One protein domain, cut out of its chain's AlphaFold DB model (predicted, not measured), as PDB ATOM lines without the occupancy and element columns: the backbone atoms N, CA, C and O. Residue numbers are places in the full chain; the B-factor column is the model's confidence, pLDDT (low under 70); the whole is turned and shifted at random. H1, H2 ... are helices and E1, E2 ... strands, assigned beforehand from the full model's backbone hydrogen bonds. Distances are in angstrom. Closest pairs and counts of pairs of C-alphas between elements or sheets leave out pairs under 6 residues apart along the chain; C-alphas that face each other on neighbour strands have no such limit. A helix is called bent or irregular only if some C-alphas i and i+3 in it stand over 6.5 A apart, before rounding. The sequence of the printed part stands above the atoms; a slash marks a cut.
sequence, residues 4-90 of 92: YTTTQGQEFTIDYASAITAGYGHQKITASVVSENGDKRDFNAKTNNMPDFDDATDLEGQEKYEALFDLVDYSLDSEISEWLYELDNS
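This is residues 4 to 90 of the 92 residues of an uncharacterized protein of Chryseobacterium piscium (UniProt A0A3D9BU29). A strongly twisted sheet of three long antiparallel strands, with E1 bending at residue 15, has H2 and H3 over one face, H2 mostly by E1 and H3 mostly by E3. H1 folds with H2 into a helical hairpin at one end of the sheet and only grazes it. The printed part has 87 residues, with three named strands and then three named helices in the order E1 E2 E3 H1 H2 H3; the sheet's order is E1, E2, E3. The class is mixed, helices and strands, and the whole is compact, with a radius of gyration of the C-alphas of 13.0 A, yet elongated, spanning 39 by 25 by 18 A.

E1, residues 11 to 21, begins at C-alpha 11 at (167.473, 130.822, 172.088), is 29.1 A long and bends by 63 degrees at residue 15. E2, residues 27 to 35, is 25.1 A long, and E3, residues 40 to 47, is 22.4 A long. H1 is residues 50 to 58, 12.4 A long, and H2 is residues 61 to 70, 14.8 A long. H3, residues 73 to 88, is 20.8 A long and ends at C-alpha 88 at (159.735, 131.650, 180.989). H3 has a kink of 31 degrees near residue 80 and is irregular: C-alphas 75 and 78 are 7.3 A apart.

The strands form a meander, each the antiparallel neighbour of the one before, with E1 and E3 as edge strands. In the hairpin E1 and E2, at 159 degrees, N 18 and O 30 are within hydrogen-bond range at 2.8 A; in the hairpin E2 and E3, at 153 degrees, N 29 and O 45 are, at 2.8 A. Residues 4 to 5 also pair, antiparallel, with residues 11 to 12 of E1. H2 and H3 on one face of the sheet give two layers, helices over strands. The closest C-alphas of E1 and H2 are those of Ala 17 and Tyr 65, 4.5 A apart. H3 has a height over the sheet of 7.5 A and lies over E2, only just along the strands, at 28 degrees to E2 on the local plane. The closest C-alphas of E3 and H3 are those of Ala 45 and Ser 75, 6.5 A apart. H1 and H2 touch, their closest C-alphas those of Ala 56 and Ala 67 at 5.2 A, at a shallow tilt of 16 degrees, opposite ways. H2 and H3 meet only through their link, and H1 and H3 are apart. Every O i to N i+4 pair is within hydrogen-bond range in H1 and H2, and 10 of 12 are in H3.

The two C-alphas farthest apart are those of Pro 51 and Ser 90, at 40.3 A. The printed part has no cut, and the five links between named elements are tight. The mean pLDDT of the printed part is 91.2, and no printed residue is under 70.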
ATOM      1  N   TYR A   4     169.304 128.589 167.247       94.06
ATOM      2  CA  TYR A   4     168.504 129.615 166.604       94.06
ATOM      3  C   TYR A   4     168.084 130.634 167.656       94.06
ATOM      4  O   TYR A   4     167.957 130.306 168.835       94.06
ATOM      5  N   THR A   5     167.869 131.866 167.217       94.44
ATOM      6  CA  THR A   5     167.441 132.961 168.081       94.44
ATOM      7  C   THR A   5     166.200 133.580 167.463       94.44
ATOM      8  O   THR A   5     166.233 133.958 166.292       94.44
ATOM      9  N   THR A   6     165.116 133.671 168.230       92.69
ATOM     10  CA  THR A   6     163.904 134.365 167.781       92.69
ATOM     11  C   THR A   6     164.162 135.863 167.623       92.69
ATOM     12  O   THR A   6     165.124 136.413 168.169       92.69
ATOM     13  N   THR A   7     163.263 136.576 166.951       90.69
ATOM     14  CA  THR A   7     163.318 138.046 166.856       90.69
ATOM     15  C   THR A   7     163.267 138.761 168.211       90.69
ATOM     16  O   THR A   7     163.725 139.902 168.312       90.69
ATOM     17  N   GLN A   8     162.772 138.099 169.264       89.38
ATOM     18  CA  GLN A   8     162.769 138.607 170.642       89.38
ATOM     19  C   GLN A   8     164.032 138.238 171.441       89.38
ATOM     20  O   GLN A   8     164.146 138.610 172.607       89.38
ATOM     21  N   GLY A   9     164.999 137.551 170.826       91.31
ATOM     22  CA  GLY A   9     166.278 137.211 171.452       91.31
ATOM     23  C   GLY A   9     166.276 135.912 172.257       91.31
ATOM     24  O   GLY A   9     167.191 135.710 173.045       91.31
ATOM     25  N   GLN A  10     165.272 135.046 172.086       92.75
ATOM     26  CA  GLN A  10     165.170 133.782 172.824       92.75
ATOM     27  C   GLN A  10     165.852 132.662 172.043       92.75
ATOM     28  O   GLN A  10     165.617 132.514 170.842       92.75
ATOM     29  N   GLU A  11     166.687 131.878 172.718       94.69
ATOM     30  CA  GLU A  11     167.473 130.822 172.088       94.69
ATOM     31  C   GLU A  11     166.736 129.473 172.104       94.69
ATOM     32  O   GLU A  11     166.017 129.125 173.041       94.69
ATOM     33  N   PHE A  12     166.902 128.699 171.031       95.06
ATOM     34  CA  PHE A  12     166.353 127.349 170.908       95.06
ATOM     35  C   PHE A  12     167.163 126.497 169.928       95.06
ATOM     36  O   PHE A  12     167.992 126.994 169.163       95.06
ATOM     37  N   THR A  13     166.911 125.190 169.917       96.31
ATOM     38  CA  THR A  13     167.531 124.249 168.974       96.31
ATOM     39  C   THR A  13     166.487 123.391 168.268       96.31
ATOM     40  O   THR A  13     165.360 123.246 168.741       96.31
ATOM     41  N   ILE A  14     166.857 122.825 167.118       95.50
ATOM     42  CA  ILE A  14     166.013 121.884 166.375       95.50
ATOM     43  C   ILE A  14     166.475 120.460 166.668       95.50
ATOM     44  O   ILE A  14     167.595 120.078 166.325       95.50
ATOM     45  N   ASP A  15     165.591 119.672 167.273       94.56
ATOM     46  CA  ASP A  15     165.805 118.240 167.495       94.56
ATOM     47  C   ASP A  15     165.498 117.430 166.231       94.56
ATOM     48  O   ASP A  15     166.214 116.493 165.886       94.56
ATOM     49  N   TYR A  16     164.437 117.817 165.524       93.62
ATOM     50  CA  TYR A  16     163.943 117.094 164.362       93.62
ATOM     51  C   TYR A  16     163.160 118.017 163.439       93.62
ATOM     52  O   TYR A  16     162.421 118.877 163.908       93.62
ATOM     53  N   ALA A  17     163.236 117.794 162.129       94.38
ATOM     54  CA  ALA A  17     162.283 118.372 161.193       94.38
ATOM     55  C   ALA A  17     161.912 117.376 160.096       94.38
ATOM     56  O   ALA A  17     162.702 116.531 159.676       94.38
ATOM     57  N   SER A  18     160.679 117.474 159.618       93.19
ATOM     58  CA  SER A  18     160.165 116.632 158.545       93.19
ATOM     59  C   SER A  18     159.222 117.396 157.657       93.19
ATOM     60  O   SER A  18     158.601 118.363 158.087       93.19
ATOM     61  N   ALA A  19     159.083 116.926 156.428       91.19
ATOM     62  CA  ALA A  19     158.154 117.498 155.487       91.19
ATOM     63  C   ALA A  19     157.175 116.455 154.971       91.19
ATOM     64  O   ALA A  19     157.532 115.302 154.727       91.19
ATOM     65  N   ILE A  20     155.935 116.890 154.785       88.56
ATOM     66  CA  ILE A  20     154.889 116.123 154.125       88.56
ATOM     67  C   ILE A  20     154.275 116.957 153.004       88.56
ATOM     68  O   ILE A  20     154.022 118.156 153.157       88.56
ATOM     69  N   THR A  21     153.973 116.307 151.884       82.75
ATOM     70  CA  THR A  21     153.304 116.954 150.756       82.75
ATOM     71  C   THR A  21     151.911 117.422 151.174       82.75
ATOM     72  O   THR A  21     151.059 116.617 151.546       82.75
ATOM     73  N   ALA A  22     151.653 118.728 151.077       76.44
ATOM     74  CA  ALA A  22     150.390 119.359 151.473       76.44
ATOM     75  C   ALA A  22     149.431 119.614 150.288       76.44
ATOM     76  O   ALA A  22     148.438 120.326 150.439       76.44
ATOM     77  N   GLY A  23     149.706 119.015 149.122       70.56
ATOM     78  CA  GLY A  23     148.940 119.196 147.883       70.56
ATOM     79  C   GLY A  23     149.259 120.511 147.156       70.56
ATOM     80  O   GLY A  23     149.837 121.429 147.732       70.56
ATOM     81  N   TYR A  24     148.909 120.595 145.864       74.81
ATOM     82  CA  TYR A  24     149.081 121.793 145.014       74.81
ATOM     83  C   TYR A  24     150.492 122.419 145.023       74.81
ATOM     84  O   TYR A  24     150.637 123.627 144.878       74.81
ATOM     85  N   GLY A  25     151.541 121.608 145.193       73.00
ATOM     86  CA  GLY A  25     152.925 122.090 145.200       73.00
ATOM     87  C   GLY A  25     153.389 122.731 146.513       73.00
ATOM     88  O   GLY A  25     154.482 123.282 146.568       73.00
ATOM     89  N   HIS A  26     152.596 122.645 147.579       79.50
ATOM     90  CA  HIS A  26     153.014 123.085 148.904       79.50
ATOM     91  C   HIS A  26     153.571 121.919 149.718       79.50
ATOM     92  O   HIS A  26     153.019 120.814 149.706       79.50
ATOM     93  N   GLN A  27     154.630 122.194 150.472       87.50
ATOM     94  CA  GLN A  27     155.198 121.275 151.452       87.50
ATOM     95  C   GLN A  27     154.865 121.798 152.843       87.50
ATOM     96  O   GLN A  27     155.032 122.985 153.125       87.50
ATOM     97  N   LYS A  28     154.349 120.928 153.709       92.12
ATOM     98  CA  LYS A  28     154.174 121.234 155.126       92.12
ATOM     99  C   LYS A  28     155.395 120.714 155.863       92.12
ATOM    100  O   LYS A  28     155.633 119.512 155.843       92.12
ATOM    101  N   ILE A  29     156.115 121.609 156.521       94.19
ATOM    102  CA  ILE A  29     157.256 121.281 157.365       94.19
ATOM    103  C   ILE A  29     156.782 121.274 158.811       94.19
ATOM    104  O   ILE A  29     156.120 122.212 159.249       94.19
ATOM    105  N   THR A  30     157.098 120.203 159.526       96.06
ATOM    106  CA  THR A  30     156.919 120.069 160.968       96.06
ATOM    107  C   THR A  30     158.301 120.034 161.600       96.06
ATOM    108  O   THR A  30     159.087 119.144 161.271       96.06
ATOM    109  N   ALA A  31     158.586 120.974 162.494       96.00
ATOM    110  CA  ALA A  31     159.849 121.087 163.205       96.00
ATOM    111  C   ALA A  31     159.623 120.947 164.709       96.00
ATOM    112  O   ALA A  31     158.693 121.528 165.262       96.00
ATOM    113  N   SER A  32     160.478 120.168 165.355       96.81
ATOM    114  CA  SER A  32     160.487 119.954 166.790       96.81
ATOM    115  C   SER A  32     161.560 120.829 167.412       96.81
ATOM    116  O   SER A  32     162.758 120.627 167.182       96.81
ATOM    117  N   VAL A  33     161.106 121.829 168.157       95.69
ATOM    118  CA  VAL A  33     161.940 122.849 168.782       95.69
ATOM    119  C   VAL A  33     162.171 122.479 170.239       95.69
ATOM    120  O   VAL A  33     161.237 122.063 170.925       95.69
ATOM    121  N   VAL A  34     163.404 122.652 170.708       95.81
ATOM    122  CA  VAL A  34     163.814 122.444 172.099       95.81
ATOM    123  C   VAL A  34     164.303 123.770 172.680       95.81
ATOM    124  O   VAL A  34     165.216 124.384 172.120       95.81
ATOM    125  N   SER A  35     163.686 124.210 173.779       94.50
ATOM    126  CA  SER A  35     164.095 125.390 174.550       94.50
ATOM    127  C   SER A  35     165.419 125.140 175.281       94.50
ATOM    128  O   SER A  35     165.848 123.994 175.441       94.50
ATOM    129  N   GLU A  36     166.059 126.194 175.787       91.00
ATOM    130  CA  GLU A  36     167.270 126.055 176.615       91.00
ATOM    131  C   GLU A  36     167.054 125.211 177.882       91.00
ATOM    132  O   GLU A  36     167.969 124.519 178.331       91.00
ATOM    133  N   ASN A  37     165.830 125.202 178.418       89.06
ATOM    134  CA  ASN A  37     165.455 124.419 179.599       89.06
ATOM    135  C   ASN A  37     165.153 122.942 179.275       89.06
ATOM    136  O   ASN A  37     164.926 122.137 180.178       89.06
ATOM    137  N   GLY A  38     165.191 122.561 177.993       90.62
ATOM    138  CA  GLY A  38     164.927 121.199 177.527       90.62
ATOM    139  C   GLY A  38     163.454 120.905 177.231       90.62
ATOM    140  O   GLY A  38     163.132 119.769 176.869       90.62
ATOM    141  N   ASP A  39     162.565 121.895 177.343       94.44
ATOM    142  CA  ASP A  39     161.171 121.765 176.922       94.44
ATOM    143  C   ASP A  39     161.083 121.641 175.409       94.44
ATOM    144  O   ASP A  39     161.769 122.338 174.663       94.44
ATOM    145  N   LYS A  40     160.198 120.763 174.948       95.19
ATOM    146  CA  LYS A  40     160.075 120.426 173.534       95.19
ATOM    147  C   LYS A  40     158.666 120.678 173.032       95.19
ATOM    148  O   LYS A  40     157.697 120.248 173.661       95.19
ATOM    149  N   ARG A  41     158.550 121.322 171.870       95.81
ATOM    150  CA  ARG A  41     157.265 121.565 171.207       95.81
ATOM    151  C   ARG A  41     157.392 121.467 169.694       95.81
ATOM    152  O   ARG A  41     158.373 121.907 169.101       95.81
ATOM    153  N   ASP A  42     156.367 120.890 169.076       96.75
ATOM    154  CA  ASP A  42     156.283 120.757 167.627       96.75
ATOM    155  C   ASP A  42     155.554 121.953 167.014       96.75
ATOM    156  O   ASP A  42     154.440 122.307 167.412       96.75
ATOM    157  N   PHE A  43     156.163 122.517 165.980       96.31
ATOM    158  CA  PHE A  43     155.643 123.612 165.178       96.31
ATOM    159  C   PHE A  43     155.500 123.167 163.733       96.31
ATOM    160  O   PHE A  43     156.164 122.231 163.283       96.31
ATOM    161  N   ASN A  44     154.601 123.805 162.986       95.00
ATOM    162  CA  ASN A  44     154.413 123.451 161.589       95.00
ATOM    163  C   ASN A  44     154.029 124.643 160.726       95.00
ATOM    164  O   ASN A  44     153.137 125.407 161.069       95.00
ATOM    165  N   ALA A  45     154.648 124.729 159.558       94.00
ATOM    166  CA  ALA A  45     154.412 125.784 158.587       94.00
ATOM    167  C   ALA A  45     154.424 125.211 157.172       94.00
ATOM    168  O   ALA A  45     154.810 124.064 156.934       94.00
ATOM    169  N   LYS A  46     153.938 125.997 156.211       92.00
ATOM    170  CA  LYS A  46     153.937 125.617 154.798       92.00
ATOM    171  C   LYS A  46     154.982 126.429 154.058       92.00
ATOM    172  O   LYS A  46     155.018 127.643 154.205       92.00
ATOM    173  N   THR A  47     155.735 125.767 153.192       89.12
ATOM    174  CA  THR A  47     156.601 126.417 152.213       89.12
ATOM    175  C   THR A  47     156.139 126.089 150.795       89.12
ATOM    176  O   THR A  47     155.557 125.032 150.521       89.12
ATOM    177  N   ASN A  48     156.351 127.035 149.889       85.94
ATOM    178  CA  ASN A  48     156.223 126.870 148.443       85.94
ATOM    179  C   ASN A  48     157.588 126.945 147.741       85.94
ATOM    180  O   ASN A  48     157.635 126.957 146.510       85.94
ATOM    181  N   ASN A  49     158.681 127.011 148.505       84.44
ATOM    182  CA  ASN A  49     160.021 127.113 147.962       84.44
ATOM    183  C   ASN A  49     160.556 125.726 147.576       84.44
ATOM    184  O   ASN A  49     161.305 125.099 148.316       84.44
ATOM    185  N   MET A  50     160.089 125.219 146.431       81.38
ATOM    186  CA  MET A  50     160.485 123.914 145.895       81.38
ATOM    187  C   MET A  50     161.992 123.733 145.644       81.38
ATOM    188  O   MET A  50     162.467 122.651 145.960       81.38
ATOM    189  N   PRO A  51     162.753 124.700 145.086       85.00
ATOM    190  CA  PRO A  51     164.180 124.480 144.842       85.00
ATOM    191  C   PRO A  51     164.958 124.261 146.144       85.00
ATOM    192  O   PRO A  51     165.576 123.214 146.292       85.00
ATOM    193  N   ASP A  52     164.829 125.159 147.126       86.38
ATOM    194  CA  ASP A  52     165.490 124.976 148.425       86.38
ATOM    195  C   ASP A  52     164.950 123.750 149.192       86.38
ATOM    196  O   ASP A  52     165.646 123.160 150.016       86.38
ATOM    197  N   PHE A  53     163.710 123.330 148.912       87.81
ATOM    198  CA  PHE A  53     163.167 122.076 149.430       87.81
ATOM    199  C   PHE A  53     163.865 120.846 148.845       87.81
ATOM    200  O   PHE A  53     164.209 119.946 149.608       87.81
ATOM    201  N   ASP A  54     164.073 120.792 147.527       87.81
ATOM    202  CA  ASP A  54     164.793 119.695 146.873       87.81
ATOM    203  C   ASP A  54     166.210 119.570 147.459       87.81
ATOM    204  O   ASP A  54     166.577 118.486 147.921       87.81
ATOM    205  N   ASP A  55     166.936 120.692 147.577       90.00
ATOM    206  CA  ASP A  55     168.256 120.754 148.220       90.00
ATOM    207  C   ASP A  55     168.210 120.246 149.673       90.00
ATOM    208  O   ASP A  55     168.996 119.383 150.066       90.00
ATOM    209  N   ALA A  56     167.243 120.709 150.475       90.94
ATOM    210  CA  ALA A  56     167.083 120.253 151.855       90.94
ATOM    211  C   ALA A  56     166.755 118.754 151.945       90.94
ATOM    212  O   ALA A  56     167.147 118.089 152.904       90.94
ATOM    213  N   THR A  57     166.027 118.194 150.973       87.75
ATOM    214  CA  THR A  57     165.677 116.768 150.976       87.75
ATOM    215  C   THR A  57     166.808 115.842 150.547       87.75
ATOM    216  O   THR A  57     166.764 114.680 150.963       87.75
ATOM    217  N   ASP A  58     167.798 116.340 149.802       92.38
ATOM    218  CA  ASP A  58     169.017 115.602 149.436       92.38
ATOM    219  C   ASP A  58     169.942 115.390 150.649       92.38
ATOM    220  O   ASP A  58     170.648 114.388 150.741       92.38
ATOM    221  N   LEU A  59     169.861 116.282 151.642       93.75
ATOM    222  CA  LEU A  59     170.595 116.163 152.900       93.75
ATOM    223  C   LEU A  59     170.074 115.021 153.791       93.75
ATOM    224  O   LEU A  59     168.900 114.614 153.755       93.75
ATOM    225  N   GLU A  60     170.950 114.562 154.688       91.88
ATOM    226  CA  GLU A  60     170.684 113.505 155.663       91.88
ATOM    227  C   GLU A  60     170.942 113.968 157.108       91.88
ATOM    228  O   GLU A  60     171.686 114.910 157.372       91.88
ATOM    229  N   GLY A  61     170.307 113.294 158.072       91.75
ATOM    230  CA  GLY A  61     170.526 113.542 159.500       91.75
ATOM    231  C   GLY A  61     170.175 114.965 159.954       91.75
ATOM    232  O   GLY A  61     169.171 115.531 159.531       91.75
ATOM    233  N   GLN A  62     170.999 115.527 160.844       93.12
ATOM    234  CA  GLN A  62     170.766 116.843 161.451       93.12
ATOM    235  C   GLN A  62     170.779 117.981 160.421       93.12
ATOM    236  O   GLN A  62     169.980 118.906 160.531       93.12
ATOM    237  N   GLU A  63     171.642 117.895 159.406       93.62
ATOM    238  CA  GLU A  63     171.771 118.923 158.363       93.62
ATOM    239  C   GLU A  63     170.468 119.057 157.563       93.62
ATOM    240  O   GLU A  63     170.020 120.164 157.275       93.62
ATOM    241  N   LYS A  64     169.794 117.927 157.301       94.69
ATOM    242  CA  LYS A  64     168.446 117.905 156.720       94.69
ATOM    243  C   LYS A  64     167.441 118.660 157.584       94.69
ATOM    244  O   LYS A  64     166.603 119.392 157.065       94.69
ATOM    245  N   TYR A  65     167.479 118.445 158.897       95.12
ATOM    246  CA  TYR A  65     166.509 119.041 159.814       95.12
ATOM    247  C   TYR A  65     166.674 120.553 159.896       95.12
ATOM    248  O   TYR A  65     165.687 121.283 159.839       95.12
ATOM    249  N   GLU A  66     167.922 121.006 159.973       94.44
ATOM    250  CA  GLU A  66     168.281 122.422 159.977       94.44
ATOM    251  C   GLU A  66     167.866 123.080 158.652       94.44
ATOM    252  O   GLU A  66     167.148 124.076 158.673       94.44
ATOM    253  N   ALA A  67     168.184 122.465 157.506       94.69
ATOM    254  CA  ALA A  67     167.792 122.983 156.195       94.69
ATOM    255  C   ALA A  67     166.268 123.054 156.003       94.69
ATOM    256  O   ALA A  67     165.755 124.050 155.499       94.69
ATOM    257  N   LEU A  68     165.519 122.033 156.437       94.31
ATOM    258  CA  LEU A  68     164.055 122.065 156.391       94.31
ATOM    259  C   LEU A  68     163.482 123.160 157.298       94.31
ATOM    260  O   LEU A  68     162.504 123.803 156.923       94.31
ATOM    261  N   PHE A  69     164.057 123.376 158.481       95.25
ATOM    262  CA  PHE A  69     163.599 124.430 159.379       95.25
ATOM    263  C   PHE A  69     163.883 125.830 158.822       95.25
ATOM    264  O   PHE A  69     162.990 126.670 158.856       95.25
ATOM    265  N   ASP A  70     165.062 126.064 158.235       94.06
ATOM    266  CA  ASP A  70     165.429 127.347 157.612       94.06
ATOM    267  C   ASP A  70     164.434 127.767 156.493       94.06
ATOM    268  O   ASP A  70     164.252 128.954 156.236       94.06
ATOM    269  N   LEU A  71     163.693 126.834 155.873       93.75
ATOM    270  CA  LEU A  71     162.625 127.154 154.903       93.75
ATOM    271  C   LEU A  71     161.378 127.804 155.519       93.75
ATOM    272  O   LEU A  71     160.542 128.349 154.791       93.75
ATOM    273  N   VAL A  72     161.188 127.644 156.827       93.75
ATOM    274  CA  VAL A  72     159.976 128.047 157.548       93.75
ATOM    275  C   VAL A  72     160.255 128.849 158.814       93.75
ATOM    276  O   VAL A  72     159.291 129.242 159.471       93.75
ATOM    277  N   ASP A  73     161.519 129.133 159.136       93.69
ATOM    278  CA  ASP A  73     161.921 129.829 160.363       93.69
ATOM    279  C   ASP A  73     161.146 131.144 160.522       93.69
ATOM    280  O   ASP A  73     160.463 131.342 161.523       93.69
ATOM    281  N   TYR A  74     161.093 131.954 159.464       92.56
ATOM    282  CA  TYR A  74     160.386 133.229 159.457       92.56
ATOM    283  C   TYR A  74     158.883 133.084 159.724       92.56
ATOM    284  O   TYR A  74     158.261 133.953 160.330       92.56
ATOM    285  N   SER A  75     158.274 131.990 159.254       93.81
ATOM    286  CA  SER A  75     156.848 131.735 159.488       93.81
ATOM    287  C   SER A  75     156.574 131.272 160.916       93.81
ATOM    288  O   SER A  75     155.481 131.508 161.418       93.81
ATOM    289  N   LEU A  76     157.546 130.608 161.545       94.81
ATOM    290  CA  LEU A  76     157.421 130.031 162.879       94.81
ATOM    291  C   LEU A  76     157.967 130.936 163.988       94.81
ATOM    292  O   LEU A  76     157.623 130.713 165.144       94.81
ATOM    293  N   ASP A  77     158.766 131.956 163.661       94.94
ATOM    294  CA  ASP A  77     159.436 132.841 164.624       94.94
ATOM    295  C   ASP A  77     158.478 133.390 165.685       94.94
ATOM    296  O   ASP A  77     158.715 133.220 166.880       94.94
ATOM    297  N   SER A  78     157.348 133.966 165.262       94.44
ATOM    298  CA  SER A  78     156.374 134.543 166.192       94.44
ATOM    299  C   SER A  78     155.745 133.492 167.113       94.44
ATOM    300  O   SER A  78     155.538 133.773 168.288       94.44
ATOM    301  N   GLU A  79     155.435 132.297 166.598       95.56
ATOM    302  CA  GLU A  79     154.809 131.219 167.379       95.56
ATOM    303  C   GLU A  79     155.799 130.594 168.369       95.56
ATOM    304  O   GLU A  79     155.451 130.313 169.517       95.56
ATOM    305  N   ILE A  80     157.048 130.393 167.939       95.69
ATOM    306  CA  ILE A  80     158.128 129.886 168.791       95.69
ATOM    307  C   ILE A  80     158.435 130.904 169.885       95.69
ATOM    308  O   ILE A  80     158.554 130.537 171.049       95.69
ATOM    309  N   SER A  81     158.525 132.183 169.527       95.06
ATOM    310  CA  SER A  81     158.823 133.252 170.473       95.06
ATOM    311  C   SER A  81     157.725 133.430 171.523       95.06
ATOM    312  O   SER A  81     158.036 133.555 172.707       95.06
ATOM    313  N   GLU A  82     156.452 133.376 171.118       94.56
ATOM    314  CA  GLU A  82     155.323 133.390 172.055       94.56
ATOM    315  C   GLU A  82     155.400 132.201 173.021       94.56
ATOM    316  O   GLU A  82     155.370 132.395 174.233       94.56
ATOM    317  N   TRP A  83     155.614 130.988 172.510       95.38
ATOM    318  CA  TRP A  83     155.739 129.799 173.354       95.38
ATOM    319  C   TRP A  83     156.915 129.874 174.335       95.38
ATOM    320  O   TRP A  83     156.753 129.546 175.510       95.38
ATOM    321  N   LEU A  84     158.094 130.304 173.880       94.06
ATOM    322  CA  LEU A  84     159.262 130.461 174.749       94.06
ATOM    323  C   LEU A  84     159.013 131.529 175.824       94.06
ATOM    324  O   LEU A  84     159.504 131.395 176.941       94.06
ATOM    325  N   TYR A  85     158.238 132.572 175.508       92.25
ATOM    326  CA  TYR A  85     157.869 133.606 176.476       92.25
ATOM    327  C   TYR A  85     156.904 133.051 177.528       92.25
ATOM    328  O   TYR A  85     157.079 133.294 178.720       92.25
ATOM    329  N   GLU A  86     155.908 132.270 177.099       91.81
ATOM    330  CA  GLU A  86     154.987 131.583 178.006       91.81
ATOM    331  C   GLU A  86     155.716 130.616 178.941       91.81
ATOM    332  O   GLU A  86     155.362 130.551 180.113       91.81
ATOM    333  N   LEU A  87     156.726 129.888 178.452       90.25
ATOM    334  CA  LEU A  87     157.529 128.988 179.286       90.25
ATOM    335  C   LEU A  87     158.278 129.741 180.388       90.25
ATOM    336  O   LEU A  87     158.153 129.369 181.549       90.25
ATOM    337  N   ASP A  88     158.984 130.818 180.035       84.88
ATOM    338  CA  ASP A  88     159.735 131.650 180.989       84.88
ATOM    339  C   ASP A  88     158.821 132.291 182.052       84.88
ATOM    340  O   ASP A  88     159.194 132.430 183.212       84.88
ATOM    341  N   ASN A  89     157.579 132.620 181.679       84.06
ATOM    342  CA  ASN A  89     156.603 133.263 182.565       84.06
ATOM    343  C   ASN A  89     155.634 132.280 183.254       84.06
ATOM    344  O   ASN A  89     154.753 132.721 183.991       84.06
ATOM    345  N   SER A  90     155.748 130.969 183.015       72.31
ATOM    346  CA  SER A  90     154.889 129.948 183.644       72.31
ATOM    347  C   SER A  90     155.464 129.370 184.945       72.31
ATOM    348  O   SER A  90     154.803 128.547 185.576       72.31
TER     349      SER A  90